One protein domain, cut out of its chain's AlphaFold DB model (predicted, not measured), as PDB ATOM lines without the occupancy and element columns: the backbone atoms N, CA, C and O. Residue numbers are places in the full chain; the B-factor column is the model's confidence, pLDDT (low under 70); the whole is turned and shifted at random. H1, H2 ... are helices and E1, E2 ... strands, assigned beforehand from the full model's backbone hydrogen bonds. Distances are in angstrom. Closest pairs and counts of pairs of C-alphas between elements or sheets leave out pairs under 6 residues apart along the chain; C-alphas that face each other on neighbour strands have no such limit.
ATOM      1  N   ILE A   5      94.274  38.302  96.875       95.56
ATOM      2  CA  ILE A   5      93.479  37.147  97.333       95.56
ATOM      3  C   ILE A   5      92.064  37.232  96.768       95.56
ATOM      4  O   ILE A   5      91.542  36.256  96.226       95.56
ATOM      5  N   LYS A   6      91.448  38.416  96.819       96.06
ATOM      6  CA  LYS A   6      90.124  38.628  96.230       96.06
ATOM      7  C   LYS A   6      90.120  38.374  94.725       96.06
ATOM      8  O   LYS A   6      89.154  37.801  94.221       96.06
ATOM      9  N   HIS A   7      91.162  38.790  94.007       96.69
ATOM     10  CA  HIS A   7      91.311  38.504  92.580       96.69
ATOM     11  C   HIS A   7      91.440  36.995  92.320       96.69
ATOM     12  O   HIS A   7      90.714  36.466  91.480       96.69
ATOM     13  N   LEU A   8      92.306  36.301  93.064       96.88
ATOM     14  CA  LEU A   8      92.532  34.860  92.925       96.88
ATOM     15  C   LEU A   8      91.241  34.065  93.166       96.88
ATOM     16  O   LEU A   8      90.869  33.235  92.342       96.88
ATOM     17  N   VAL A   9      90.512  34.369  94.247       97.12
ATOM     18  CA  VAL A   9      89.226  33.725  94.576       97.12
ATOM     19  C   VAL A   9      88.168  34.006  93.508       97.12
ATOM     20  O   VAL A   9      87.444  33.100  93.105       97.12
ATOM     21  N   LYS A  10      88.066  35.253  93.033       96.88
ATOM     22  CA  LYS A  10      87.076  35.641  92.017       96.88
ATOM     23  C   LYS A  10      87.274  34.890  90.698       96.88
ATOM     24  O   LYS A  10      86.287  34.599  90.029       96.88
ATOM     25  N   ASN A  11      88.523  34.624  90.325       95.94
ATOM     26  CA  ASN A  11      88.884  34.007  89.050       95.94
ATOM     27  C   ASN A  11      89.181  32.502  89.162       95.94
ATOM     28  O   ASN A  11      89.692  31.925  88.209       95.94
ATOM     29  N   ASP A  12      88.865  31.871  90.299       95.94
ATOM     30  CA  ASP A  12      89.101  30.439  90.548       95.94
ATOM     31  C   ASP A  12      90.567  30.006  90.317       95.94
ATOM     32  O   ASP A  12      90.871  28.907  89.847       95.94
ATOM     33  N   ILE A  13      91.510  30.895  90.646       96.31
ATOM     34  CA  ILE A  13      92.945  30.634  90.505       96.31
ATOM     35  C   ILE A  13      93.416  29.829  91.717       96.31
ATOM     36  O   ILE A  13      93.272  30.259  92.864       96.31
ATOM     37  N   GLN A  14      94.016  28.665  91.469       96.12
ATOM     38  CA  GLN A  14      94.504  27.763  92.514       96.12
ATOM     39  C   GLN A  14      95.663  28.381  93.307       96.12
ATOM     40  O   GLN A  14      96.757  28.599  92.771       96.12
ATOM     41  N   HIS A  15      95.437  28.609  94.602       97.38
ATOM     42  CA  HIS A  15      96.409  29.224  95.499       97.38
ATOM     43  C   HIS A  15      96.321  28.682  96.929       97.38
ATOM     44  O   HIS A  15      95.304  28.125  97.344       97.38
ATOM     45  N   THR A  16      97.386  28.888  97.698       97.50
ATOM     46  CA  THR A  16      97.420  28.653  99.146       97.50
ATOM     47  C   THR A  16      97.862  29.913  99.870       97.50
ATOM     48  O   THR A  16      98.679  30.672  99.347       97.50
ATOM     49  N   VAL A  17      97.362  30.102 101.090       96.44
ATOM     50  CA  VAL A  17      97.821  31.142 102.015       96.44
ATOM     51  C   VAL A  17      98.251  30.448 103.300       96.44
ATOM     52  O   VAL A  17      97.459  29.715 103.891       96.44
ATOM     53  N   SER A  18      99.507  30.614 103.698       95.31
ATOM     54  CA  SER A  18     100.042  30.039 104.936       95.31
ATOM     55  C   SER A  18      99.765  30.927 106.152       95.31
ATOM     56  O   SER A  18      99.429  32.104 106.021       95.31
ATOM     57  N   ASP A  19      99.983  30.387 107.354       92.62
ATOM     58  CA  ASP A  19      99.768  31.106 108.620       92.62
ATOM     59  C   ASP A  19     100.644  32.363 108.774       92.62
ATOM     60  O   ASP A  19     100.275  33.299 109.480       92.62
ATOM     61  N   ASN A  20     101.802  32.404 108.108       90.81
ATOM     62  CA  ASN A  20     102.687  33.573 108.061       90.81
ATOM     63  C   ASN A  20     102.375  34.533 106.896       90.81
ATOM     64  O   ASN A  20     103.140  35.466 106.666       90.81
ATOM     65  N   GLY A  21     101.274  34.319 106.170       90.25
ATOM     66  CA  GLY A  21     100.797  35.209 105.112       90.25
ATOM     67  C   GLY A  21     101.447  35.010 103.741       90.25
ATOM     68  O   GLY A  21     101.171  35.803 102.845       90.25
ATOM     69  N   ASN A  22     102.267  33.971 103.541       93.69
ATOM     70  CA  ASN A  22     102.826  33.685 102.218       93.69
ATOM     71  C   ASN A  22     101.711  33.221 101.281       93.69
ATOM     72  O   ASN A  22     100.937  32.320 101.613       93.69
ATOM     73  N   ILE A  23     101.665  33.817 100.093       96.31
ATOM     74  CA  ILE A  23     100.705  33.466  99.050       96.31
ATOM     75  C   ILE A  23     101.450  32.666  97.991       96.31
ATOM     76  O   ILE A  23     102.445  33.128  97.434       96.31
ATOM     77  N   THR A  24     100.965  31.467  97.690       97.38
ATOM     78  CA  THR A  24     101.522  30.629  96.624       97.38
ATOM     79  C   THR A  24     100.469  30.397  95.558       97.38
ATOM     80  O   THR A  24      99.448  29.772  95.832       97.38
ATOM     81  N   VAL A  25     100.732  30.862  94.338       97.88
ATOM     82  CA  VAL A  25      99.987  30.488  93.132       97.88
ATOM     83  C   VAL A  25     100.746  29.351  92.463       97.88
ATOM     84  O   VAL A  25     101.913  29.497  92.120       97.88
ATOM     85  N   THR A  26     100.116  28.189  92.315       92.81
ATOM     86  CA  THR A  26     100.817  26.965  91.871       92.81
ATOM     87  C   THR A  26     101.164  26.957  90.380       92.81
ATOM     88  O   THR A  26     102.096  26.271  89.975       92.81
ATOM     89  N   HIS A  27     100.426  27.722  89.577       95.31
ATOM     90  CA  HIS A  27     100.553  27.792  88.122       95.31
ATOM     91  C   HIS A  27     100.828  29.238  87.689       95.31
ATOM     92  O   HIS A  27     101.402  30.015  88.453       95.31
ATOM     93  N   ASN A  28     100.448  29.594  86.461       97.81
ATOM     94  CA  ASN A  28     100.584  30.952  85.957       97.81
ATOM     95  C   ASN A  28      99.638  31.907  86.699       97.81
ATOM     96  O   ASN A  28      98.502  31.544  87.014       97.81
ATOM     97  N   LEU A  29     100.108  33.127  86.929       98.31
ATOM     98  CA  LEU A  29      99.319  34.249  87.411       98.31
ATOM     99  C   LEU A  29      99.331  35.327  86.329       98.31
ATOM    100  O   LEU A  29     100.348  35.976  86.108       98.31
ATOM    101  N   ASP A  30      98.199  35.478  85.655       98.19
ATOM    102  CA  ASP A  30      97.999  36.494  84.630       98.19
ATOM    103  C   ASP A  30      97.297  37.708  85.250       98.19
ATOM    104  O   ASP A  30      96.163  37.606  85.731       98.19
ATOM    105  N   LEU A  31      98.010  38.831  85.299       98.06
ATOM    106  CA  LEU A  31      97.507  40.135  85.716       98.06
ATOM    107  C   LEU A  31      97.668  41.178  84.598       98.06
ATOM    108  O   LEU A  31      97.612  42.374  84.899       98.06
ATOM    109  N   GLU A  32      97.842  40.748  83.342       98.12
ATOM    110  CA  GLU A  32      97.952  41.637  82.182       98.12
ATOM    111  C   GLU A  32      96.756  42.600  82.142       98.12
ATOM    112  O   GLU A  32      95.595  42.205  82.298       98.12
ATOM    113  N   ASP A  33      97.045  43.896  81.998       96.56
ATOM    114  CA  ASP A  33      96.062  44.984  81.925       96.56
ATOM    115  C   ASP A  33      95.055  45.045  83.099       96.56
ATOM    116  O   ASP A  33      94.044  45.765  83.054       96.56
ATOM    117  N   VAL A  34      95.309  44.340  84.209       96.12
ATOM    118  CA  VAL A  34      94.427  44.378  85.377       96.12
ATOM    119  C   VAL A  34      94.560  45.732  86.068       96.12
ATOM    120  O   VAL A  34      95.555  46.065  86.716       96.12
ATOM    121  N   SER A  35      93.497  46.530  85.961       92.38
ATOM    122  CA  SER A  35      93.458  47.862  86.568       92.38
ATOM    123  C   SER A  35      93.681  47.838  88.087       92.38
ATOM    124  O   SER A  35      93.105  47.033  88.822       92.38
ATOM    125  N   GLY A  36      94.491  48.786  88.561       92.50
ATOM    126  CA  GLY A  36      94.730  49.017  89.984       92.50
ATOM    127  C   GLY A  36      95.772  48.107  90.626       92.50
ATOM    128  O   GLY A  36      95.986  48.268  91.826       92.50
ATOM    129  N   VAL A  37      96.415  47.203  89.871       96.56
ATOM    130  CA  VAL A  37      97.621  46.477  90.308       96.56
ATOM    131  C   VAL A  37      98.754  47.495  90.451       96.56
ATOM    132  O   VAL A  37      99.427  47.860  89.490       96.56
ATOM    133  N   ASP A  38      98.873  48.046  91.656       94.00
ATOM    134  CA  ASP A  38      99.846  49.062  92.065       94.00
ATOM    135  C   ASP A  38     100.950  48.478  92.962       94.00
ATOM    136  O   ASP A  38     102.042  49.039  93.040       94.00
ATOM    137  N   ALA A  39     100.687  47.327  93.583       94.50
ATOM    138  CA  ALA A  39     101.632  46.546  94.367       94.50
ATOM    139  C   ALA A  39     101.249  45.058  94.367       94.50
ATOM    140  O   ALA A  39     100.081  44.695  94.189       94.50
ATOM    141  N   LEU A  40     102.238  44.205  94.626       95.75
ATOM    142  CA  LEU A  40     102.039  42.801  94.981       95.75
ATOM    143  C   LEU A  40     102.317  42.611  96.477       95.75
ATOM    144  O   LEU A  40     103.114  43.360  97.042       95.75
ATOM    145  N   PRO A  41     101.671  41.634  97.133       92.44
ATOM    146  CA  PRO A  41     101.956  41.327  98.527       92.44
ATOM    147  C   PRO A  41     103.377  40.780  98.698       92.44
ATOM    148  O   PRO A  41     103.889  40.063  97.833       92.44
ATOM    149  N   ASP A  42     103.977  41.071  99.851       88.44
ATOM    150  CA  ASP A  42     105.254  40.485 100.249       88.44
ATOM    151  C   ASP A  42     105.164  38.949 100.277       88.44
ATOM    152  O   ASP A  42     104.126  38.372 100.610       88.44
ATOM    153  N   ASN A  43     106.267  38.275  99.939       85.69
ATOM    154  CA  ASN A  43     106.385  36.807  99.913       85.69
ATOM    155  C   ASN A  43     105.405  36.087  98.961       85.69
ATOM    156  O   ASN A  43     104.996  34.948  99.218       85.69
ATOM    157  N   LEU A  44     105.037  36.723  97.845       94.44
ATOM    158  CA  LEU A  44     104.335  36.052  96.753       94.44
ATOM    159  C   LEU A  44     105.259  35.049  96.042       94.44
ATOM    160  O   LEU A  44     106.343  35.390  95.573       94.44
ATOM    161  N   THR A  45     104.792  33.810  95.913       95.38
ATOM    162  CA  THR A  45     105.408  32.780  95.068       95.38
ATOM    163  C   THR A  45     104.466  32.423  93.925       95.38
ATOM    164  O   THR A  45     103.320  32.039  94.165       95.38
ATOM    165  N   VAL A  46     104.953  32.496  92.688       97.56
ATOM    166  CA  VAL A  46     104.248  32.030  91.488       97.56
ATOM    167  C   VAL A  46     105.024  30.850  90.914       97.56
ATOM    168  O   VAL A  46     106.163  30.997  90.480       97.56
ATOM    169  N   GLY A  47     104.436  29.656  90.949       95.88
ATOM    170  CA  GLY A  47     105.068  28.430  90.454       95.88
ATOM    171  C   GLY A  47     105.224  28.411  88.932       95.88
ATOM    172  O   GLY A  47     106.185  27.837  88.425       95.88
ATOM    173  N   GLY A  48     104.303  29.058  88.213       96.94
ATOM    174  CA  GLY A  48     104.373  29.268  86.767       96.94
ATOM    175  C   GLY A  48     104.896  30.654  86.391       96.94
ATOM    176  O   GLY A  48     105.706  31.250  87.101       96.94
ATOM    177  N   SER A  49     104.435  31.159  85.251       98.44
ATOM    178  CA  SER A  49     104.738  32.512  84.781       98.44
ATOM    179  C   SER A  49     103.872  33.568  85.469       98.44
ATOM    180  O   SER A  49     102.706  33.313  85.766       98.44
ATOM    181  N   LEU A  50     104.428  34.756  85.679       98.50
ATOM    182  CA  LEU A  50     103.732  35.936  86.182       98.50
ATOM    183  C   LEU A  50     103.687  36.999  85.082       98.50
ATOM    184  O   LEU A  50     104.737  37.467  84.637       98.50
ATOM    185  N   ASP A  51     102.482  37.374  84.666       98.75
ATOM    186  CA  ASP A  51     102.261  38.469  83.726       98.75
ATOM    187  C   ASP A  51     101.750  39.710  84.459       98.75
ATOM    188  O   ASP A  51     100.762  39.644  85.186       98.75
ATOM    189  N   LEU A  52     102.461  40.825  84.311       98.50
ATOM    190  CA  LEU A  52     102.114  42.140  84.848       98.50
ATOM    191  C   LEU A  52     102.129  43.204  83.736       98.50
ATOM    192  O   LEU A  52     102.167  44.400  84.053       98.50
ATOM    193  N   GLU A  53     102.145  42.807  82.457       98.31
ATOM    194  CA  GLU A  53     102.166  43.735  81.323       98.31
ATOM    195  C   GLU A  53     100.997  44.730  81.418       98.31
ATOM    196  O   GLU A  53      99.886  44.402  81.833       98.31
ATOM    197  N   GLY A  54     101.281  46.005  81.140       95.12
ATOM    198  CA  GLY A  54     100.270  47.072  81.152       95.12
ATOM    199  C   GLY A  54      99.731  47.479  82.534       95.12
ATOM    200  O   GLY A  54      98.917  48.402  82.631       95.12
ATOM    201  N   THR A  55     100.194  46.862  83.626       97.25
ATOM    202  CA  THR A  55      99.784  47.247  84.986       97.25
ATOM    203  C   THR A  55     100.461  48.534  85.476       97.25
ATOM    204  O   THR A  55     101.495  48.978  84.974       97.25
ATOM    205  N   SER A  56      99.892  49.139  86.524       95.69
ATOM    206  CA  SER A  56     100.428  50.345  87.178       95.69
ATOM    207  C   SER A  56     101.525  50.065  88.215       95.69
ATOM    208  O   SER A  56     101.850  50.951  89.007       95.69
ATOM    209  N   ILE A  57     102.065  48.845  88.259       96.50
ATOM    210  CA  ILE A  57     103.051  48.446  89.260       96.50
ATOM    211  C   ILE A  57     104.345  49.257  89.106       96.50
ATOM    212  O   ILE A  57     104.817  49.521  87.996       96.50
ATOM    213  N   THR A  58     104.910  49.678  90.239       95.19
ATOM    214  CA  THR A  58     106.130  50.506  90.295       95.19
ATOM    215  C   THR A  58     107.302  49.804  90.976       95.19
ATOM    216  O   THR A  58     108.448  50.191  90.757       95.19
ATOM    217  N   ALA A  59     107.035  48.760  91.764       95.50
ATOM    218  CA  ALA A  59     108.038  47.949  92.440       95.50
ATOM    219  C   ALA A  59     107.546  46.505  92.605       95.50
ATOM    220  O   ALA A  59     106.348  46.259  92.760       95.50
ATOM    221  N   LEU A  60     108.485  45.561  92.598       96.31
ATOM    222  CA  LEU A  60     108.238  44.169  92.969       96.31
ATOM    223  C   LEU A  60     108.623  43.956  94.438       96.31
ATOM    224  O   LEU A  60     109.544  44.620  94.910       96.31
ATOM    225  N   PRO A  61     107.961  43.035  95.154       93.12
ATOM    226  CA  PRO A  61     108.336  42.711  96.522       93.12
ATOM    227  C   PRO A  61     109.689  41.988  96.561       93.12
ATOM    228  O   PRO A  61     109.984  41.171  95.684       93.12
ATOM    229  N   ASP A  62     110.479  42.239  97.609       89.81
ATOM    230  CA  ASP A  62     111.875  41.778  97.716       89.81
ATOM    231  C   ASP A  62     112.042  40.254  97.588       89.81
ATOM    232  O   ASP A  62     113.035  39.769  97.048       89.81
ATOM    233  N   ASN A  63     111.050  39.498  98.066       85.75
ATOM    234  CA  ASN A  63     111.052  38.033  98.093       85.75
ATOM    235  C   ASN A  63     110.158  37.407  97.006       85.75
ATOM    236  O   ASN A  63     109.675  36.283  97.175       85.75
ATOM    237  N   LEU A  64     109.882  38.125  95.911       92.00
ATOM    238  CA  LEU A  64     109.132  37.572  94.784       92.00
ATOM    239  C   LEU A  64     109.888  36.388  94.169       92.00
ATOM    240  O   LEU A  64     111.023  36.526  93.721       92.00
ATOM    241  N   THR A  65     109.224  35.237  94.083       90.62
ATOM    242  CA  THR A  65     109.750  34.060  93.377       90.62
ATOM    243  C   THR A  65     108.841  33.704  92.207       90.62
ATOM    244  O   THR A  65     107.641  33.498  92.409       90.62
ATOM    245  N   VAL A  66     109.408  33.596  91.000       95.06
ATOM    246  CA  VAL A  66     108.691  33.192  89.778       95.06
ATOM    247  C   VAL A  66     109.373  31.967  89.169       95.06
ATOM    248  O   VAL A  66     110.504  32.037  88.684       95.06
ATOM    249  N   GLY A  67     108.689  30.823  89.206       94.81
ATOM    250  CA  GLY A  67     109.203  29.559  88.673       94.81
ATOM    251  C   GLY A  67     109.250  29.523  87.143       94.81
ATOM    252  O   GLY A  67     110.109  28.853  86.570       94.81
ATOM    253  N   GLY A  68     108.352  30.258  86.482       96.69
ATOM    254  CA  GLY A  68     108.299  30.431  85.031       96.69
ATOM    255  C   GLY A  68     108.867  31.772  84.566       96.69
ATOM    256  O   GLY A  68     109.868  32.260  85.089       96.69
ATOM    257  N   SER A  69     108.235  32.354  83.547       98.38
ATOM    258  CA  SER A  69     108.620  33.654  82.991       98.38
ATOM    259  C   SER A  69     107.985  34.818  83.755       98.38
ATOM    260  O   SER A  69     106.892  34.679  84.294       98.38
ATOM    261  N   LEU A  70     108.637  35.977  83.752       98.50
ATOM    262  CA  LEU A  70     108.132  37.222  84.324       98.50
ATOM    263  C   LEU A  70     108.021  38.289  83.228       98.50
ATOM    264  O   LEU A  70     109.022  38.634  82.597       98.50
ATOM    265  N   TYR A  71     106.816  38.815  83.015       98.75
ATOM    266  CA  TYR A  71     106.533  39.842  82.011       98.75
ATOM    267  C   TYR A  71     106.192  41.165  82.701       98.75
ATOM    268  O   TYR A  71     105.228  41.250  83.456       98.75
ATOM    269  N   LEU A  72     107.011  42.194  82.471       98.44
ATOM    270  CA  LEU A  72     106.894  43.526  83.087       98.44
ATOM    271  C   LEU A  72     106.780  44.634  82.041       98.44
ATOM    272  O   LEU A  72     106.957  45.817  82.349       98.44
ATOM    273  N   ARG A  73     106.527  44.272  80.786       97.44
ATOM    274  CA  ARG A  73     106.466  45.220  79.684       97.44
ATOM    275  C   ARG A  73     105.448  46.326  79.951       97.44
ATOM    276  O   ARG A  73     104.336  46.089  80.409       97.44
ATOM    277  N   GLY A  74     105.836  47.560  79.645       90.69
ATOM    278  CA  GLY A  74     104.948  48.717  79.786       90.69
ATOM    279  C   GLY A  74     104.572  49.073  81.231       90.69
ATOM    280  O   GLY A  74     103.756  49.969  81.425       90.69
ATOM    281  N   THR A  75     105.169  48.422  82.234       96.69
ATOM    282  CA  THR A  75     105.037  48.824  83.640       96.69
ATOM    283  C   THR A  75     105.920  50.034  83.955       96.69
ATOM    284  O   THR A  75     106.829  50.392  83.201       96.69
ATOM    285  N   SER A  76     105.681  50.666  85.107       94.31
ATOM    286  CA  SER A  76     106.473  51.806  85.595       94.31
ATOM    287  C   SER A  76     107.623  51.387  86.519       94.31
ATOM    288  O   SER A  76     108.107  52.198  87.308       94.31
ATOM    289  N   ILE A  77     108.057  50.125  86.445       96.00
ATOM    290  CA  ILE A  77     109.170  49.609  87.244       96.00
ATOM    291  C   ILE A  77     110.482  50.306  86.864       96.00
ATOM    292  O   ILE A  77     110.808  50.482  85.685       96.00
ATOM    293  N   THR A  78     111.243  50.679  87.892       95.12
ATOM    294  CA  THR A  78     112.548  51.353  87.783       95.12
ATOM    295  C   THR A  78     113.707  50.547  88.371       95.12
ATOM    296  O   THR A  78     114.857  50.834  88.045       95.12
ATOM    297  N   ALA A  79     113.424  49.533  89.195       95.50
ATOM    298  CA  ALA A  79     114.408  48.624  89.778       95.50
ATOM    299  C   ALA A  79     113.809  47.223  89.979       95.50
ATOM    300  O   ALA A  79     112.608  47.084  90.222       95.50
ATOM    301  N   LEU A  80     114.652  46.194  89.893       96.38
ATOM    302  CA  LEU A  80     114.302  44.827  90.280       96.38
ATOM    303  C   LEU A  80     114.854  44.532  91.683       96.38
ATOM    304  O   LEU A  80     115.895  45.085  92.033       96.38
ATOM    305  N   PRO A  81     114.210  43.647  92.461       93.00
ATOM    306  CA  PRO A  81     114.754  43.172  93.727       93.00
ATOM    307  C   PRO A  81     116.110  42.481  93.578       93.00
ATOM    308  O   PRO A  81     116.305  41.703  92.641       93.00
ATOM    309  N   ASP A  82     117.000  42.674  94.556       90.31
ATOM    310  CA  ASP A  82     118.360  42.109  94.546       90.31
ATOM    311  C   ASP A  82     118.387  40.574  94.448       90.31
ATOM    312  O   ASP A  82     119.294  39.996  93.850       90.31
ATOM    313  N   ASN A  83     117.378  39.911  95.024       84.06
ATOM    314  CA  ASN A  83     117.269  38.451  95.097       84.06
ATOM    315  C   ASN A  83     116.266  37.865  94.086       84.06
ATOM    316  O   ASN A  83     115.849  36.712  94.227       84.06
ATOM    317  N   LEU A  84     115.847  38.643  93.079       88.94
ATOM    318  CA  LEU A  84     114.880  38.177  92.089       88.94
ATOM    319  C   LEU A  84     115.430  36.965  91.324       88.94
ATOM    320  O   LEU A  84     116.464  37.035  90.661       88.94
ATOM    321  N   THR A  85     114.682  35.864  91.369       83.06
ATOM    322  CA  THR A  85     114.968  34.652  90.595       83.06
ATOM    323  C   THR A  85     113.838  34.401  89.603       83.06
ATOM    324  O   THR A  85     112.674  34.318  90.002       83.06
ATOM    325  N   VAL A  86     114.185  34.256  88.319       89.44
ATOM    326  CA  VAL A  86     113.244  33.938  87.235       89.44
ATOM    327  C   VAL A  86     113.687  32.641  86.561       89.44
ATOM    328  O   VAL A  86     114.725  32.589  85.897       89.44
ATOM    329  N   GLY A  87     112.904  31.574  86.746       89.12
ATOM    330  CA  GLY A  87     113.220  30.261  86.170       89.12
ATOM    331  C   GLY A  87     113.092  30.217  84.642       89.12
ATOM    332  O   GLY A  87     113.799  29.456  83.982       89.12
ATOM    333  N   GLY A  88     112.215  31.049  84.076       95.75
ATOM    334  CA  GLY A  88     111.975  31.207  82.643       95.75
ATOM    335  C   GLY A  88     112.564  32.497  82.069       95.75
ATOM    336  O   GLY A  88     113.681  32.893  82.397       95.75
ATOM    337  N   SER A  89     111.823  33.131  81.160       98.12
ATOM    338  CA  SER A  89     112.232  34.383  80.513       98.12
ATOM    339  C   SER A  89     111.834  35.613  81.330       98.12
ATOM    340  O   SER A  89     110.845  35.582  82.052       98.12
ATOM    341  N   LEU A  90     112.558  36.714  81.163       98.25
ATOM    342  CA  LEU A  90     112.265  38.011  81.766       98.25
ATOM    343  C   LEU A  90     112.081  39.065  80.660       98.25
ATOM    344  O   LEU A  90     113.024  39.348  79.919       98.25
ATOM    345  N   ASP A  91     110.879  39.636  80.542       98.62
ATOM    346  CA  ASP A  91     110.576  40.735  79.608       98.62
ATOM    347  C   ASP A  91     110.484  42.070  80.369       98.62
ATOM    348  O   ASP A  91     109.523  42.311  81.103       98.62
ATOM    349  N   LEU A  92     111.487  42.939  80.192       98.25
ATOM    350  CA  LEU A  92     111.550  44.304  80.736       98.25
ATOM    351  C   LEU A  92     111.340  45.374  79.658       98.25
ATOM    352  O   LEU A  92     111.649  46.551  79.879       98.25
ATOM    353  N   ARG A  93     110.861  45.000  78.472       97.56
ATOM    354  CA  ARG A  93     110.783  45.894  77.320       97.56
ATOM    355  C   ARG A  93     109.985  47.157  77.629       97.56
ATOM    356  O   ARG A  93     108.841  47.110  78.084       97.56
ATOM    357  N   GLY A  94     110.583  48.303  77.318       93.12
ATOM    358  CA  GLY A  94     109.974  49.621  77.503       93.12
ATOM    359  C   GLY A  94     109.744  50.033  78.961       93.12
ATOM    360  O   GLY A  94     109.028  51.002  79.193       93.12
ATOM    361  N   THR A  95     110.323  49.322  79.934       96.50
ATOM    362  CA  THR A  95     110.355  49.769  81.335       96.50
ATOM    363  C   THR A  95     111.407  50.865  81.539       96.50
ATOM    364  O   THR A  95     112.279  51.091  80.697       96.50
ATOM    365  N   SER A  96     111.358  51.541  82.689       94.62
ATOM    366  CA  SER A  96     112.322  52.590  83.062       94.62
ATOM    367  C   SER A  96     113.537  52.048  83.827       94.62
ATOM    368  O   SER A  96     114.214  52.802  84.524       94.62
ATOM    369  N   ILE A  97     113.818  50.746  83.713       95.81
ATOM    370  CA  ILE A  97     114.978  50.092  84.324       95.81
ATOM    371  C   ILE A  97     116.287  50.703  83.798       95.81
ATOM    372  O   ILE A  97     116.473  50.883  82.589       95.81
ATOM    373  N   THR A  98     117.201  51.002  84.724       94.75
ATOM    374  CA  THR A  98     118.538  51.565  84.449       94.75
ATOM    375  C   THR A  98     119.687  50.643  84.857       94.75
ATOM    376  O   THR A  98     120.798  50.818  84.359       94.75
ATOM    377  N   ALA A  99     119.429  49.660  85.725       95.38
ATOM    378  CA  ALA A  99     120.387  48.653  86.174       95.38
ATOM    379  C   ALA A  99     119.675  47.322  86.465       95.38
ATOM    380  O   ALA A  99     118.491  47.307  86.812       95.38
ATOM    381  N   LEU A 100     120.402  46.214  86.325       96.38
ATOM    382  CA  LEU A 100     119.959  44.890  86.763       96.38
ATOM    383  C   LEU A 100     120.656  44.528  88.082       96.38
ATOM    384  O   LEU A 100     121.782  44.979  88.290       96.38
ATOM    385  N   PRO A 101     120.035  43.701  88.937       93.31
ATOM    386  CA  PRO A 101     120.689  43.159  90.123       93.31
ATOM    387  C   PRO A 101     121.953  42.371  89.781       93.31
ATOM    388  O   PRO A 101     121.945  41.586  88.830       93.31
ATOM    389  N   ASP A 102     122.991  42.498  90.610       90.56
ATOM    390  CA  ASP A 102     124.267  41.795  90.414       90.56
ATOM    391  C   ASP A 102     124.083  40.269  90.352       90.56
ATOM    392  O   ASP A 102     124.724  39.581  89.568       90.56
ATOM    393  N   ASN A 103     123.161  39.712  91.141       84.69
ATOM    394  CA  ASN A 103     122.937  38.264  91.217       84.69
ATOM    395  C   ASN A 103     121.793  37.765  90.318       84.69
ATOM    396  O   ASN A 103     121.332  36.631  90.487       84.69
ATOM    397  N   LEU A 104     121.318  38.581  89.369       89.06
ATOM    398  CA  LEU A 104     120.208  38.200  88.500       89.06
ATOM    399  C   LEU A 104     120.565  36.965  87.661       89.06
ATOM    400  O   LEU A 104     121.512  36.968  86.873       89.06
ATOM    401  N   THR A 105     119.740  35.928  87.779       82.25
ATOM    402  CA  THR A 105     119.807  34.730  86.938       82.25
ATOM    403  C   THR A 105     118.512  34.593  86.145       82.25
ATOM    404  O   THR A 105     117.427  34.601  86.728       82.25
ATOM    405  N   VAL A 106     118.629  34.444  84.821       88.31
ATOM    406  CA  VAL A 106     117.494  34.224  83.913       88.31
ATOM    407  C   VAL A 106     117.688  32.885  83.206       88.31
ATOM    408  O   VAL A 106     118.568  32.734  82.354       88.31
ATOM    409  N   GLY A 107     116.870  31.893  83.571       89.06
ATOM    410  CA  GLY A 107     116.959  30.547  82.990       89.06
ATOM    411  C   GLY A 107     116.575  30.503  81.507       89.06
ATOM    412  O   GLY A 107     117.099  29.692  80.746       89.06
ATOM    413  N   GLY A 108     115.682  31.401  81.089       95.75
ATOM    414  CA  GLY A 108     115.237  31.590  79.714       95.75
ATOM    415  C   GLY A 108     115.874  32.809  79.050       95.75
ATOM    416  O   GLY A 108     117.081  33.025  79.115       95.75
ATOM    417  N   SER A 109     115.052  33.582  78.345       98.25
ATOM    418  CA  SER A 109     115.497  34.740  77.559       98.25
ATOM    419  C   SER A 109     115.314  36.053  78.313       98.25
ATOM    420  O   SER A 109     114.425  36.149  79.152       98.25
ATOM    421  N   LEU A 110     116.115  37.067  77.993       98.38
ATOM    422  CA  LEU A 110     116.069  38.387  78.620       98.38
ATOM    423  C   LEU A 110     115.842  39.476  77.562       98.38
ATOM    424  O   LEU A 110     116.674  39.664  76.672       98.38
ATOM    425  N   ASP A 111     114.726  40.200  77.674       98.69
ATOM    426  CA  ASP A 111     114.375  41.329  76.805       98.69
ATOM    427  C   ASP A 111     114.554  42.658  77.540       98.69
ATOM    428  O   ASP A 111     113.839  42.955  78.497       98.69
ATOM    429  N   LEU A 112     115.505  43.469  77.079       98.31
ATOM    430  CA  LEU A 112     115.815  44.793  77.624       98.31
ATOM    431  C   LEU A 112     115.524  45.907  76.618       98.31
ATOM    432  O   LEU A 112     115.956  47.047  76.817       98.31
ATOM    433  N   ARG A 113     114.809  45.616  75.527       97.69
ATOM    434  CA  ARG A 113     114.583  46.592  74.460       97.69
ATOM    435  C   ARG A 113     113.914  47.855  74.967       97.69
ATOM    436  O   ARG A 113     112.898  47.812  75.661       97.69
ATOM    437  N   GLY A 114     114.455  48.999  74.560       91.50
ATOM    438  CA  GLY A 114     113.913  50.306  74.935       91.50
ATOM    439  C   GLY A 114     113.993  50.630  76.431       91.50
ATOM    440  O   GLY A 114     113.314  51.554  76.868       91.50
ATOM    441  N   THR A 115     114.796  49.895  77.209       96.44
ATOM    442  CA  THR A 115     115.172  50.291  78.575       96.44
ATOM    443  C   THR A 115     116.321  51.303  78.552       96.44
ATOM    444  O   THR A 115     116.979  51.513  77.528       96.44
ATOM    445  N   SER A 116     116.599  51.926  79.700       94.44
ATOM    446  CA  SER A 116     117.704  52.882  79.870       94.44
ATOM    447  C   SER A 116     118.980  52.228  80.417       94.44
ATOM    448  O   SER A 116     119.830  52.916  80.980       94.44
ATOM    449  N   ILE A 117     119.121  50.908  80.262       96.19
ATOM    450  CA  ILE A 117     120.306  50.151  80.678       96.19
ATOM    451  C   ILE A 117     121.565  50.676  79.978       96.19
ATOM    452  O   ILE A 117     121.588  50.869  78.758       96.19
ATOM    453  N   THR A 118     122.622  50.872  80.769       95.19
ATOM    454  CA  THR A 118     123.952  51.307  80.309       95.19
ATOM    455  C   THR A 118     125.047  50.266  80.550       95.19
ATOM    456  O   THR A 118     126.079  50.317  79.881       95.19
ATOM    457  N   ALA A 119     124.819  49.311  81.455       95.69
ATOM    458  CA  ALA A 119     125.725  48.214  81.778       95.69
ATOM    459  C   ALA A 119     124.936  46.962  82.195       95.69
ATOM    460  O   ALA A 119     123.801  47.059  82.665       95.69
ATOM    461  N   LEU A 120     125.553  45.793  82.025       96.81
ATOM    462  CA  LEU A 120     125.049  44.516  82.532       96.81
ATOM    463  C   LEU A 120     125.914  44.055  83.712       96.81
ATOM    464  O   LEU A 120     127.096  44.400  83.734       96.81
ATOM    465  N   PRO A 121     125.367  43.257  84.642       93.69
ATOM    466  CA  PRO A 121     126.153  42.605  85.685       93.69
ATOM    467  C   PRO A 121     127.270  41.728  85.112       93.69
ATOM    468  O   PRO A 121     127.057  41.021  84.120       93.69
ATOM    469  N   ASP A 122     128.432  41.717  85.768       91.38
ATOM    470  CA  ASP A 122     129.625  40.988  85.306       91.38
ATOM    471  C   ASP A 122     129.408  39.468  85.199       91.38
ATOM    472  O   ASP A 122     130.007  38.791  84.361       91.38
ATOM    473  N   ASN A 123     128.539  38.929  86.051       86.00
ATOM    474  CA  ASN A 123     128.195  37.513  86.185       86.00
ATOM    475  C   ASN A 123     126.843  37.151  85.543       86.00
ATOM    476  O   ASN A 123     126.322  36.060  85.796       86.00
ATOM    477  N   LEU A 124     126.265  38.034  84.719       90.50
ATOM    478  CA  LEU A 124     124.992  37.764  84.054       90.50
ATOM    479  C   LEU A 124     125.099  36.531  83.145       90.50
ATOM    480  O   LEU A 124     125.916  36.475  82.225       90.50
ATOM    481  N   THR A 125     124.203  35.570  83.365       85.38
ATOM    482  CA  THR A 125     124.023  34.400  82.500       85.38
ATOM    483  C   THR A 125     122.600  34.381  81.955       85.38
ATOM    484  O   THR A 125     121.643  34.520  82.718       85.38
ATOM    485  N   VAL A 126     122.461  34.182  80.640       91.88
ATOM    486  CA  VAL A 126     121.163  34.072  79.958       91.88
ATOM    487  C   VAL A 126     121.098  32.735  79.227       91.88
ATOM    488  O   VAL A 126     121.858  32.494  78.286       91.88
ATOM    489  N   GLY A 127     120.197  31.848  79.659       92.44
ATOM    490  CA  GLY A 127     120.057  30.513  79.061       92.44
ATOM    491  C   GLY A 127     119.474  30.535  77.642       92.44
ATOM    492  O   GLY A 127     119.805  29.688  76.815       92.44
ATOM    493  N   GLY A 128     118.628  31.522  77.347       96.50
ATOM    494  CA  GLY A 128     118.005  31.767  76.049       96.50
ATOM    495  C   GLY A 128     118.647  32.925  75.287       96.50
ATOM    496  O   GLY A 128     119.864  33.100  75.297       96.50
ATOM    497  N   TRP A 129     117.829  33.703  74.576       98.50
ATOM    498  CA  TRP A 129     118.307  34.889  73.862       98.50
ATOM    499  C   TRP A 129     118.402  36.114  74.777       98.50
ATOM    500  O   TRP A 129     117.677  36.219  75.763       98.50
ATOM    501  N   LEU A 130     119.277  37.051  74.418       98.56
ATOM    502  CA  LEU A 130     119.435  38.348  75.072       98.56
ATOM    503  C   LEU A 130     119.203  39.458  74.044       98.56
ATOM    504  O   LEU A 130     119.923  39.538  73.044       98.56
ATOM    505  N   ASP A 131     118.209  40.309  74.288       98.75
ATOM    506  CA  ASP A 131     117.879  41.437  73.419       98.75
ATOM    507  C   ASP A 131     118.180  42.777  74.095       98.75
ATOM    508  O   ASP A 131     117.553  43.156  75.081       98.75
ATOM    509  N   LEU A 132     119.170  43.483  73.546       98.38
ATOM    510  CA  LEU A 132     119.639  44.798  73.982       98.38
ATOM    511  C   LEU A 132     119.318  45.883  72.945       98.38
ATOM    512  O   LEU A 132     119.866  46.987  73.027       98.38
ATOM    513  N   GLU A 133     118.479  45.594  71.943       97.44
ATOM    514  CA  GLU A 133     118.200  46.531  70.856       97.44
ATOM    515  C   GLU A 133     117.658  47.870  71.385       97.44
ATOM    516  O   GLU A 133     116.719  47.942  72.182       97.44
ATOM    517  N   GLY A 134     118.276  48.960  70.924       91.31
ATOM    518  CA  GLY A 134     117.885  50.323  71.291       91.31
ATOM    519  C   GLY A 134     118.188  50.732  72.737       91.31
ATOM    520  O   GLY A 134     117.688  51.767  73.171       91.31
ATOM    521  N   THR A 135     118.985  49.960  73.480       96.75
ATOM    522  CA  THR A 135     119.497  50.372  74.800       96.75
ATOM    523  C   THR A 135     120.701  51.315  74.675       96.75
ATOM    524  O   THR A 135     121.334  51.419  73.620       96.75
ATOM    525  N   SER A 136     121.050  51.994  75.773       94.19
ATOM    526  CA  SER A 136     122.213  52.897  75.851       94.19
ATOM    527  C   SER A 136     123.506  52.184  76.265       94.19
ATOM    528  O   SER A 136     124.472  52.834  76.664       94.19
ATOM    529  N   ILE A 137     123.535  50.852  76.186       96.62
ATOM    530  CA  ILE A 137     124.689  50.044  76.566       96.62
ATOM    531  C   ILE A 137     125.906  50.349  75.679       96.62
ATOM    532  O   ILE A 137     125.792  50.518  74.457       96.62
ATOM    533  N   THR A 138     127.079  50.426  76.307       95.56
ATOM    534  CA  THR A 138     128.351  50.780  75.650       95.56
ATOM    535  C   THR A 138     129.377  49.648  75.659       95.56
ATOM    536  O   THR A 138     130.272  49.645  74.817       95.56
ATOM    537  N   ALA A 139     129.231  48.672  76.556       96.44
ATOM    538  CA  ALA A 139     130.094  47.502  76.659       96.44
ATOM    539  C   ALA A 139     129.301  46.280  77.142       96.44
ATOM    540  O   ALA A 139     128.283  46.418  77.817       96.44
ATOM    541  N   LEU A 140     129.783  45.088  76.791       97.38
ATOM    542  CA  LEU A 140     129.300  43.824  77.346       97.38
ATOM    543  C   LEU A 140     130.287  43.334  78.416       97.38
ATOM    544  O   LEU A 140     131.478  43.610  78.276       97.38
ATOM    545  N   PRO A 141     129.828  42.580  79.428       94.44
ATOM    546  CA  PRO A 141     130.714  41.903  80.369       94.44
ATOM    547  C   PRO A 141     131.688  40.951  79.674       94.44
ATOM    548  O   PRO A 141     131.301  40.239  78.743       94.44
ATOM    549  N   ASP A 142     132.920  40.867  80.182       91.56
ATOM    550  CA  ASP A 142     133.983  40.039  79.593       91.56
ATOM    551  C   ASP A 142     133.618  38.547  79.509       91.56
ATOM    552  O   ASP A 142     134.019  37.852  78.575       91.56
ATOM    553  N   ASN A 143     132.831  38.062  80.475       85.75
ATOM    554  CA  ASN A 143     132.437  36.657  80.609       85.75
ATOM    555  C   ASN A 143     130.984  36.389  80.180       85.75
ATOM    556  O   ASN A 143     130.415  35.353  80.537       85.75
ATOM    557  N   LEU A 144     130.361  37.312  79.437       91.62
ATOM    558  CA  LEU A 144     128.971  37.162  79.014       91.62
ATOM    559  C   LEU A 144     128.783  35.890  78.175       91.62
ATOM    560  O   LEU A 144     129.390  35.724  77.114       91.62
ATOM    561  N   THR A 145     127.875  35.026  78.629       88.31
ATOM    562  CA  THR A 145     127.444  33.831  77.898       88.31
ATOM    563  C   THR A 145     125.955  33.923  77.593       88.31
ATOM    564  O   THR A 145     125.138  34.127  78.493       88.31
ATOM    565  N   VAL A 146     125.602  33.745  76.318       95.31
ATOM    566  CA  VAL A 146     124.211  33.722  75.845       95.31
ATOM    567  C   VAL A 146     123.948  32.375  75.184       95.31
ATOM    568  O   VAL A 146     124.556  32.055  74.162       95.31
ATOM    569  N   GLY A 147     123.053  31.568  75.757       95.62
ATOM    570  CA  GLY A 147     122.737  30.237  75.223       95.62
ATOM    571  C   GLY A 147     121.999  30.276  73.879       95.62
ATOM    572  O   GLY A 147     122.121  29.357  73.072       95.62
ATOM    573  N   GLY A 148     121.270  31.361  73.610       97.31
ATOM    574  CA  GLY A 148     120.566  31.630  72.358       97.31
ATOM    575  C   GLY A 148     121.194  32.760  71.541       97.31
ATOM    576  O   GLY A 148     122.411  32.900  71.460       97.31
ATOM    577  N   SER A 149     120.346  33.550  70.882       98.50
ATOM    578  CA  SER A 149     120.772  34.687  70.056       98.50
ATOM    579  C   SER A 149     121.063  35.938  70.888       98.50
ATOM    580  O   SER A 149     120.425  36.163  71.914       98.50
ATOM    581  N   LEU A 150     121.970  36.786  70.407       98.69
ATOM    582  CA  LEU A 150     122.304  38.078  71.006       98.69
ATOM    583  C   LEU A 150     121.993  39.219  70.028       98.69
ATOM    584  O   LEU A 150     122.551  39.282  68.925       98.69
ATOM    585  N   TYR A 151     121.117  40.134  70.441       98.69
ATOM    586  CA  TYR A 151     120.682  41.274  69.635       98.69
ATOM    587  C   TYR A 151     121.283  42.577  70.170       98.69
ATOM    588  O   TYR A 151     120.898  43.052  71.232       98.69
ATOM    589  N   LEU A 152     122.218  43.177  69.423       98.25
ATOM    590  CA  LEU A 152     122.896  44.437  69.780       98.25
ATOM    591  C   LEU A 152     122.527  45.591  68.840       98.25
ATOM    592  O   LEU A 152     123.229  46.606  68.774       98.25
ATOM    593  N   ARG A 153     121.463  45.433  68.047       96.06
ATOM    594  CA  ARG A 153     121.105  46.395  67.005       96.06
ATOM    595  C   ARG A 153     120.871  47.785  67.602       96.06
ATOM    596  O   ARG A 153     120.117  47.950  68.551       96.06
ATOM    597  N   GLY A 154     121.518  48.794  67.022       91.81
ATOM    598  CA  GLY A 154     121.349  50.190  67.441       91.81
ATOM    599  C   GLY A 154     121.892  50.531  68.834       91.81
ATOM    600  O   GLY A 154     121.541  51.584  69.355       91.81
ATOM    601  N   THR A 155     122.727  49.675  69.428       97.00
ATOM    602  CA  THR A 155     123.463  49.994  70.664       97.00
ATOM    603  C   THR A 155     124.716  50.823  70.367       97.00
ATOM    604  O   THR A 155     125.198  50.870  69.230       97.00
ATOM    605  N   SER A 156     125.286  51.449  71.402       95.25
ATOM    606  CA  SER A 156     126.521  52.245  71.292       95.25
ATOM    607  C   SER A 156     127.797  51.420  71.495       95.25
ATOM    608  O   SER A 156     128.872  51.991  71.668       95.25
ATOM    609  N   ILE A 157     127.695  50.089  71.468       97.25
ATOM    610  CA  ILE A 157     128.833  49.184  71.648       97.25
ATOM    611  C   ILE A 157     129.872  49.404  70.542       97.25
ATOM    612  O   ILE A 157     129.544  49.485  69.351       97.25
ATOM    613  N   THR A 158     131.138  49.482  70.951       96.94
ATOM    614  CA  THR A 158     132.300  49.708  70.076       96.94
ATOM    615  C   THR A 158     133.199  48.482  69.927       96.94
ATOM    616  O   THR A 158     133.927  48.390  68.941       96.94
ATOM    617  N   ALA A 159     133.132  47.528  70.858       97.38
ATOM    618  CA  ALA A 159     133.895  46.285  70.826       97.38
ATOM    619  C   ALA A 159     133.099  45.141  71.468       97.38
ATOM    620  O   ALA A 159     132.266  45.368  72.346       97.38
ATOM    621  N   LEU A 160     133.359  43.914  71.018       97.62
ATOM    622  CA  LEU A 160     132.869  42.702  71.674       97.62
ATOM    623  C   LEU A 160     133.946  42.174  72.633       97.62
ATOM    624  O   LEU A 160     135.126  42.339  72.324       97.62
ATOM    625  N   PRO A 161     133.565  41.503  73.733       95.19
ATOM    626  CA  PRO A 161     134.502  40.763  74.571       95.19
ATOM    627  C   PRO A 161     135.288  39.718  73.780       95.19
ATOM    628  O   PRO A 161     134.720  39.042  72.916       95.19
ATOM    629  N   ASP A 162     136.560  39.527  74.130       91.38
ATOM    630  CA  ASP A 162     137.463  38.631  73.398       91.38
ATOM    631  C   ASP A 162     136.954  37.185  73.328       91.38
ATOM    632  O   ASP A 162     137.144  36.521  72.312       91.38
ATOM    633  N   ASN A 163     136.282  36.711  74.385       88.62
ATOM    634  CA  ASN A 163     135.800  35.331  74.528       88.62
ATOM    635  C   ASN A 163     134.269  35.213  74.433       88.62
ATOM    636  O   ASN A 163     133.679  34.277  74.981       88.62
ATOM    637  N   LEU A 164     133.610  36.166  73.763       94.12
ATOM    638  CA  LEU A 164     132.154  36.172  73.644       94.12
ATOM    639  C   LEU A 164     131.645  34.875  72.995       94.12
ATOM    640  O   LEU A 164     132.016  34.531  71.867       94.12
ATOM    641  N   THR A 165     130.738  34.196  73.699       92.81
ATOM    642  CA  THR A 165     130.078  32.975  73.227       92.81
ATOM    643  C   THR A 165     128.573  33.192  73.102       92.81
ATOM    644  O   THR A 165     127.890  33.519  74.074       92.81
ATOM    645  N   VAL A 166     128.057  32.974  71.891       96.75
ATOM    646  CA  VAL A 166     126.633  33.072  71.546       96.75
ATOM    647  C   VAL A 166     126.187  31.742  70.944       96.75
ATOM    648  O   VAL A 166     126.640  31.357  69.869       96.75
ATOM    649  N   GLY A 167     125.298  31.010  71.613       96.75
ATOM    650  CA  GLY A 167     124.837  29.706  71.119       96.75
ATOM    651  C   GLY A 167     123.995  29.803  69.839       96.75
ATOM    652  O   GLY A 167     123.986  28.879  69.030       96.75
ATOM    653  N   GLY A 168     123.327  30.938  69.625       97.25
ATOM    654  CA  GLY A 168     122.522  31.243  68.443       97.25
ATOM    655  C   GLY A 168     123.158  32.283  67.521       97.25
ATOM    656  O   GLY A 168     124.359  32.263  67.246       97.25
ATOM    657  N   SER A 169     122.328  33.188  67.003       98.06
ATOM    658  CA  SER A 169     122.746  34.225  66.055       98.06
ATOM    659  C   SER A 169     123.174  35.513  66.757       98.06
ATOM    660  O   SER A 169     122.598  35.898  67.772       98.06
ATOM    661  N   LEU A 170     124.137  36.227  66.177       98.19
ATOM    662  CA  LEU A 170     124.652  37.500  66.679       98.19
ATOM    663  C   LEU A 170     124.294  38.645  65.722       98.19
ATOM    664  O   LEU A 170     124.674  38.634  64.548       98.19
ATOM    665  N   TYR A 171     123.576  39.654  66.220       98.19
ATOM    666  CA  TYR A 171     123.105  40.798  65.433       98.19
ATOM    667  C   TYR A 171     123.830  42.086  65.833       98.19
ATOM    668  O   TYR A 171     123.523  42.691  66.855       98.19
ATOM    669  N   LEU A 172     124.750  42.545  64.982       97.38
ATOM    670  CA  LEU A 172     125.621  43.710  65.217       97.38
ATOM    671  C   LEU A 172     125.263  44.929  64.354       97.38
ATOM    672  O   LEU A 172     125.939  45.959  64.396       97.38
ATOM    673  N   ARG A 173     124.239  44.832  63.501       94.44
ATOM    674  CA  ARG A 173     123.876  45.926  62.587       94.44
ATOM    675  C   ARG A 173     123.526  47.193  63.367       94.44
ATOM    676  O   ARG A 173     122.651  47.177  64.218       94.44
ATOM    677  N   GLY A 174     124.150  48.310  63.007       93.69
ATOM    678  CA  GLY A 174     123.893  49.597  63.660       93.69
ATOM    679  C   GLY A 174     124.683  49.830  64.948       93.69
ATOM    680  O   GLY A 174     124.439  50.842  65.586       93.69
ATOM    681  N   THR A 175     125.619  48.943  65.294       97.06
ATOM    682  CA  THR A 175     126.655  49.211  66.305       97.06
ATOM    683  C   THR A 175     127.801  50.045  65.718       97.06
ATOM    684  O   THR A 175     127.879  50.259  64.496       97.06
ATOM    685  N   SER A 176     128.710  50.481  66.592       96.56
ATOM    686  CA  SER A 176     129.966  51.156  66.240       96.56
ATOM    687  C   SER A 176     131.163  50.197  66.205       96.56
ATOM    688  O   SER A 176     132.304  50.650  66.186       96.56
ATOM    689  N   ILE A 177     130.915  48.884  66.198       97.81
ATOM    690  CA  ILE A 177     131.955  47.856  66.124       97.81
ATOM    691  C   ILE A 177     132.678  47.947  64.780       97.81
ATOM    692  O   ILE A 177     132.042  47.971  63.723       97.81
ATOM    693  N   THR A 178     134.009  47.968  64.836       97.62
ATOM    694  CA  THR A 178     134.890  48.028  63.660       97.62
ATOM    695  C   THR A 178     135.789  46.808  63.509       97.62
ATOM    696  O   THR A 178     136.408  46.657  62.465       97.62
ATOM    697  N   ALA A 179     135.855  45.919  64.499       97.06
ATOM    698  CA  ALA A 179     136.614  44.677  64.431       97.06
ATOM    699  C   ALA A 179     135.907  43.572  65.225       97.06
ATOM    700  O   ALA A 179     135.218  43.850  66.207       97.06
ATOM    701  N   LEU A 180     136.068  42.325  64.788       96.94
ATOM    702  CA  LEU A 180     135.608  41.138  65.516       96.94
ATOM    703  C   LEU A 180     136.755  40.556  66.360       96.94
ATOM    704  O   LEU A 180     137.891  40.599  65.890       96.94
ATOM    705  N   PRO A 181     136.495  40.011  67.560       94.62
ATOM    706  CA  PRO A 181     137.542  39.417  68.380       94.62
ATOM    707  C   PRO A 181     137.972  38.051  67.844       94.62
ATOM    708  O   PRO A 181     137.183  37.346  67.206       94.62
ATOM    709  N   ASP A 182     139.209  37.661  68.152       89.88
ATOM    710  CA  ASP A 182     139.769  36.382  67.724       89.88
ATOM    711  C   ASP A 182     138.957  35.210  68.307       89.88
ATOM    712  O   ASP A 182     138.478  34.367  67.562       89.88
ATOM    713  N   ASN A 183     138.650  35.162  69.606       90.94
ATOM    714  CA  ASN A 183     137.951  33.998  70.181       90.94
ATOM    715  C   ASN A 183     136.410  34.071  70.097       90.94
ATOM    716  O   ASN A 183     135.717  33.431  70.893       90.94
ATOM    717  N   LEU A 184     135.857  34.799  69.117       93.56
ATOM    718  CA  LEU A 184     134.411  34.877  68.900       93.56
ATOM    719  C   LEU A 184     133.826  33.505  68.542       93.56
ATOM    720  O   LEU A 184     134.171  32.913  67.517       93.56
ATOM    721  N   THR A 185     132.853  33.047  69.327       92.88
ATOM    722  CA  THR A 185     132.078  31.840  69.020       92.88
ATOM    723  C   THR A 185     130.614  32.201  68.814       92.88
ATOM    724  O   THR A 185     129.961  32.696  69.731       92.88
ATOM    725  N   VAL A 186     130.075  31.922  67.621       95.44
ATOM    726  CA  VAL A 186     128.626  31.984  67.368       95.44
ATOM    727  C   VAL A 186     128.146  30.667  66.763       95.44
ATOM    728  O   VAL A 186     128.769  30.144  65.841       95.44
ATOM    729  N   GLY A 187     127.080  30.091  67.318       94.81
ATOM    730  CA  GLY A 187     126.536  28.803  66.870       94.81
ATOM    731  C   GLY A 187     125.568  28.915  65.690       94.81
ATOM    732  O   GLY A 187     125.360  27.944  64.967       94.81
ATOM    733  N   GLY A 188     124.986  30.098  65.489       94.44
ATOM    734  CA  GLY A 188     124.067  30.414  64.400       94.44
ATOM    735  C   GLY A 188     124.673  31.370  63.376       94.44
ATOM    736  O   GLY A 188     125.737  31.139  62.819       94.44
ATOM    737  N   SER A 189     123.961  32.451  63.076       95.06
ATOM    738  CA  SER A 189     124.316  33.389  62.006       95.06
ATOM    739  C   SER A 189     124.949  34.668  62.545       95.06
ATOM    740  O   SER A 189     124.567  35.150  63.609       95.06
ATOM    741  N   LEU A 190     125.852  35.280  61.778       96.75
ATOM    742  CA  LEU A 190     126.471  36.559  62.130       96.75
ATOM    743  C   LEU A 190     125.968  37.683  61.212       96.75
ATOM    744  O   LEU A 190     126.307  37.750  60.030       96.75
ATOM    745  N   TYR A 191     125.157  38.591  61.759       95.50
ATOM    746  CA  TYR A 191     124.542  39.695  61.022       95.50
ATOM    747  C   TYR A 191     125.232  41.024  61.318       95.50
ATOM    748  O   TYR A 191     124.961  41.681  62.322       95.50
ATOM    749  N   LEU A 192     126.062  41.478  60.382       95.75
ATOM    750  CA  LEU A 192     126.797  42.741  60.471       95.75
ATOM    751  C   LEU A 192     126.807  43.494  59.130       95.75
ATOM    752  O   LEU A 192     126.129  43.098  58.178       95.75
ATOM    753  N   ARG A 193     127.517  44.625  59.099       95.50
ATOM    754  CA  ARG A 193     127.846  45.407  57.899       95.50
ATOM    755  C   ARG A 193     129.339  45.222  57.609       95.50
ATOM    756  O   ARG A 193     130.135  45.880  58.277       95.50
ATOM    757  N   PRO A 194     129.739  44.284  56.730       96.19
ATOM    758  CA  PRO A 194     131.146  43.906  56.600       96.19
ATOM    759  C   PRO A 194     132.022  45.046  56.081       96.19
ATOM    760  O   PRO A 194     133.201  45.091  56.402       96.19
ATOM    761  N   GLU A 195     131.450  46.022  55.377       96.19
ATOM    762  CA  GLU A 195     132.139  47.237  54.945       96.19
ATOM    763  C   GLU A 195     132.617  48.124  56.107       96.19
ATOM    764  O   GLU A 195     133.480  48.977  55.912       96.19
ATOM    765  N   LYS A 196     132.066  47.936  57.313       97.12
ATOM    766  CA  LYS A 196     132.485  48.636  58.536       97.12
ATOM    767  C   LYS A 196     133.507  47.863  59.370       97.12
ATOM    768  O   LYS A 196     134.015  48.419  60.339       97.12
ATOM    769  N   ILE A 197     133.778  46.605  59.030       97.75
ATOM    770  CA  ILE A 197     134.634  45.722  59.818       97.75
ATOM    771  C   ILE A 197     136.005  45.624  59.141       97.75
ATOM    772  O   ILE A 197     136.117  45.256  57.976       97.75
ATOM    773  N   THR A 198     137.060  45.987  59.860       96.19
ATOM    774  CA  THR A 198     138.416  46.139  59.317       96.19
ATOM    775  C   THR A 198     139.133  44.806  59.145       96.19
ATOM    776  O   THR A 198     139.914  44.649  58.209       96.19
ATOM    777  N   ASN A 199     138.843  43.833  60.008       96.31
ATOM    778  CA  ASN A 199     139.477  42.517  60.025       96.31
ATOM    779  C   ASN A 199     138.637  41.426  59.343       96.31
ATOM    780  O   ASN A 199     138.677  40.258  59.730       96.31
ATOM    781  N   VAL A 200     137.889  41.804  58.302       97.69
ATOM    782  CA  VAL A 200     137.192  40.863  57.417       97.69
ATOM    783  C   VAL A 200     137.481  41.163  55.946       97.69
ATOM    784  O   VAL A 200     137.970  42.223  55.543       97.69
TER     785      VAL A 200
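What this domain is: This is residues 5 to 200 of the 271 residues of an uncharacterized protein of Citrobacter freundii complex sp. CFNIH4 (UniProt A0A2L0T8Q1). With little regular structure, residues 29 to 191 wind as a solenoid of stacked turns tied by short parallel pairings, with the sheet and H1 at one end. The 196 printed residues include H1, then the mixed sheet E1 E2 E3; the class is mixed. The whole is a compact rod of 63 by 24 by 24 A, radius of gyration of the C-alphas 18.6 A.

How they stand to each other: E1, residues 15 to 17, and E2, residues 23 to 25, form an antiparallel hairpin; N 16 and O 24 are 2.9 A apart. E3, residues 44 to 46, is parallel to E2; N 25 and O 45 are 2.8 A apart, both pairs within hydrogen-bond range. H1, residues 5 to 10, only grazes the sheet; its O i to N i+4 pairs are within range.

Where its parts are: H1, 8.5 A from first to last C-alpha, begins at C-alpha 5 (93.479, 37.147, 97.333); E3 ends at C-alpha 46 (104.248, 32.030, 91.488).

The domain as a whole: The link E2 to E3 is long, the printed part has no cut, and no printed residue is under pLDDT 70.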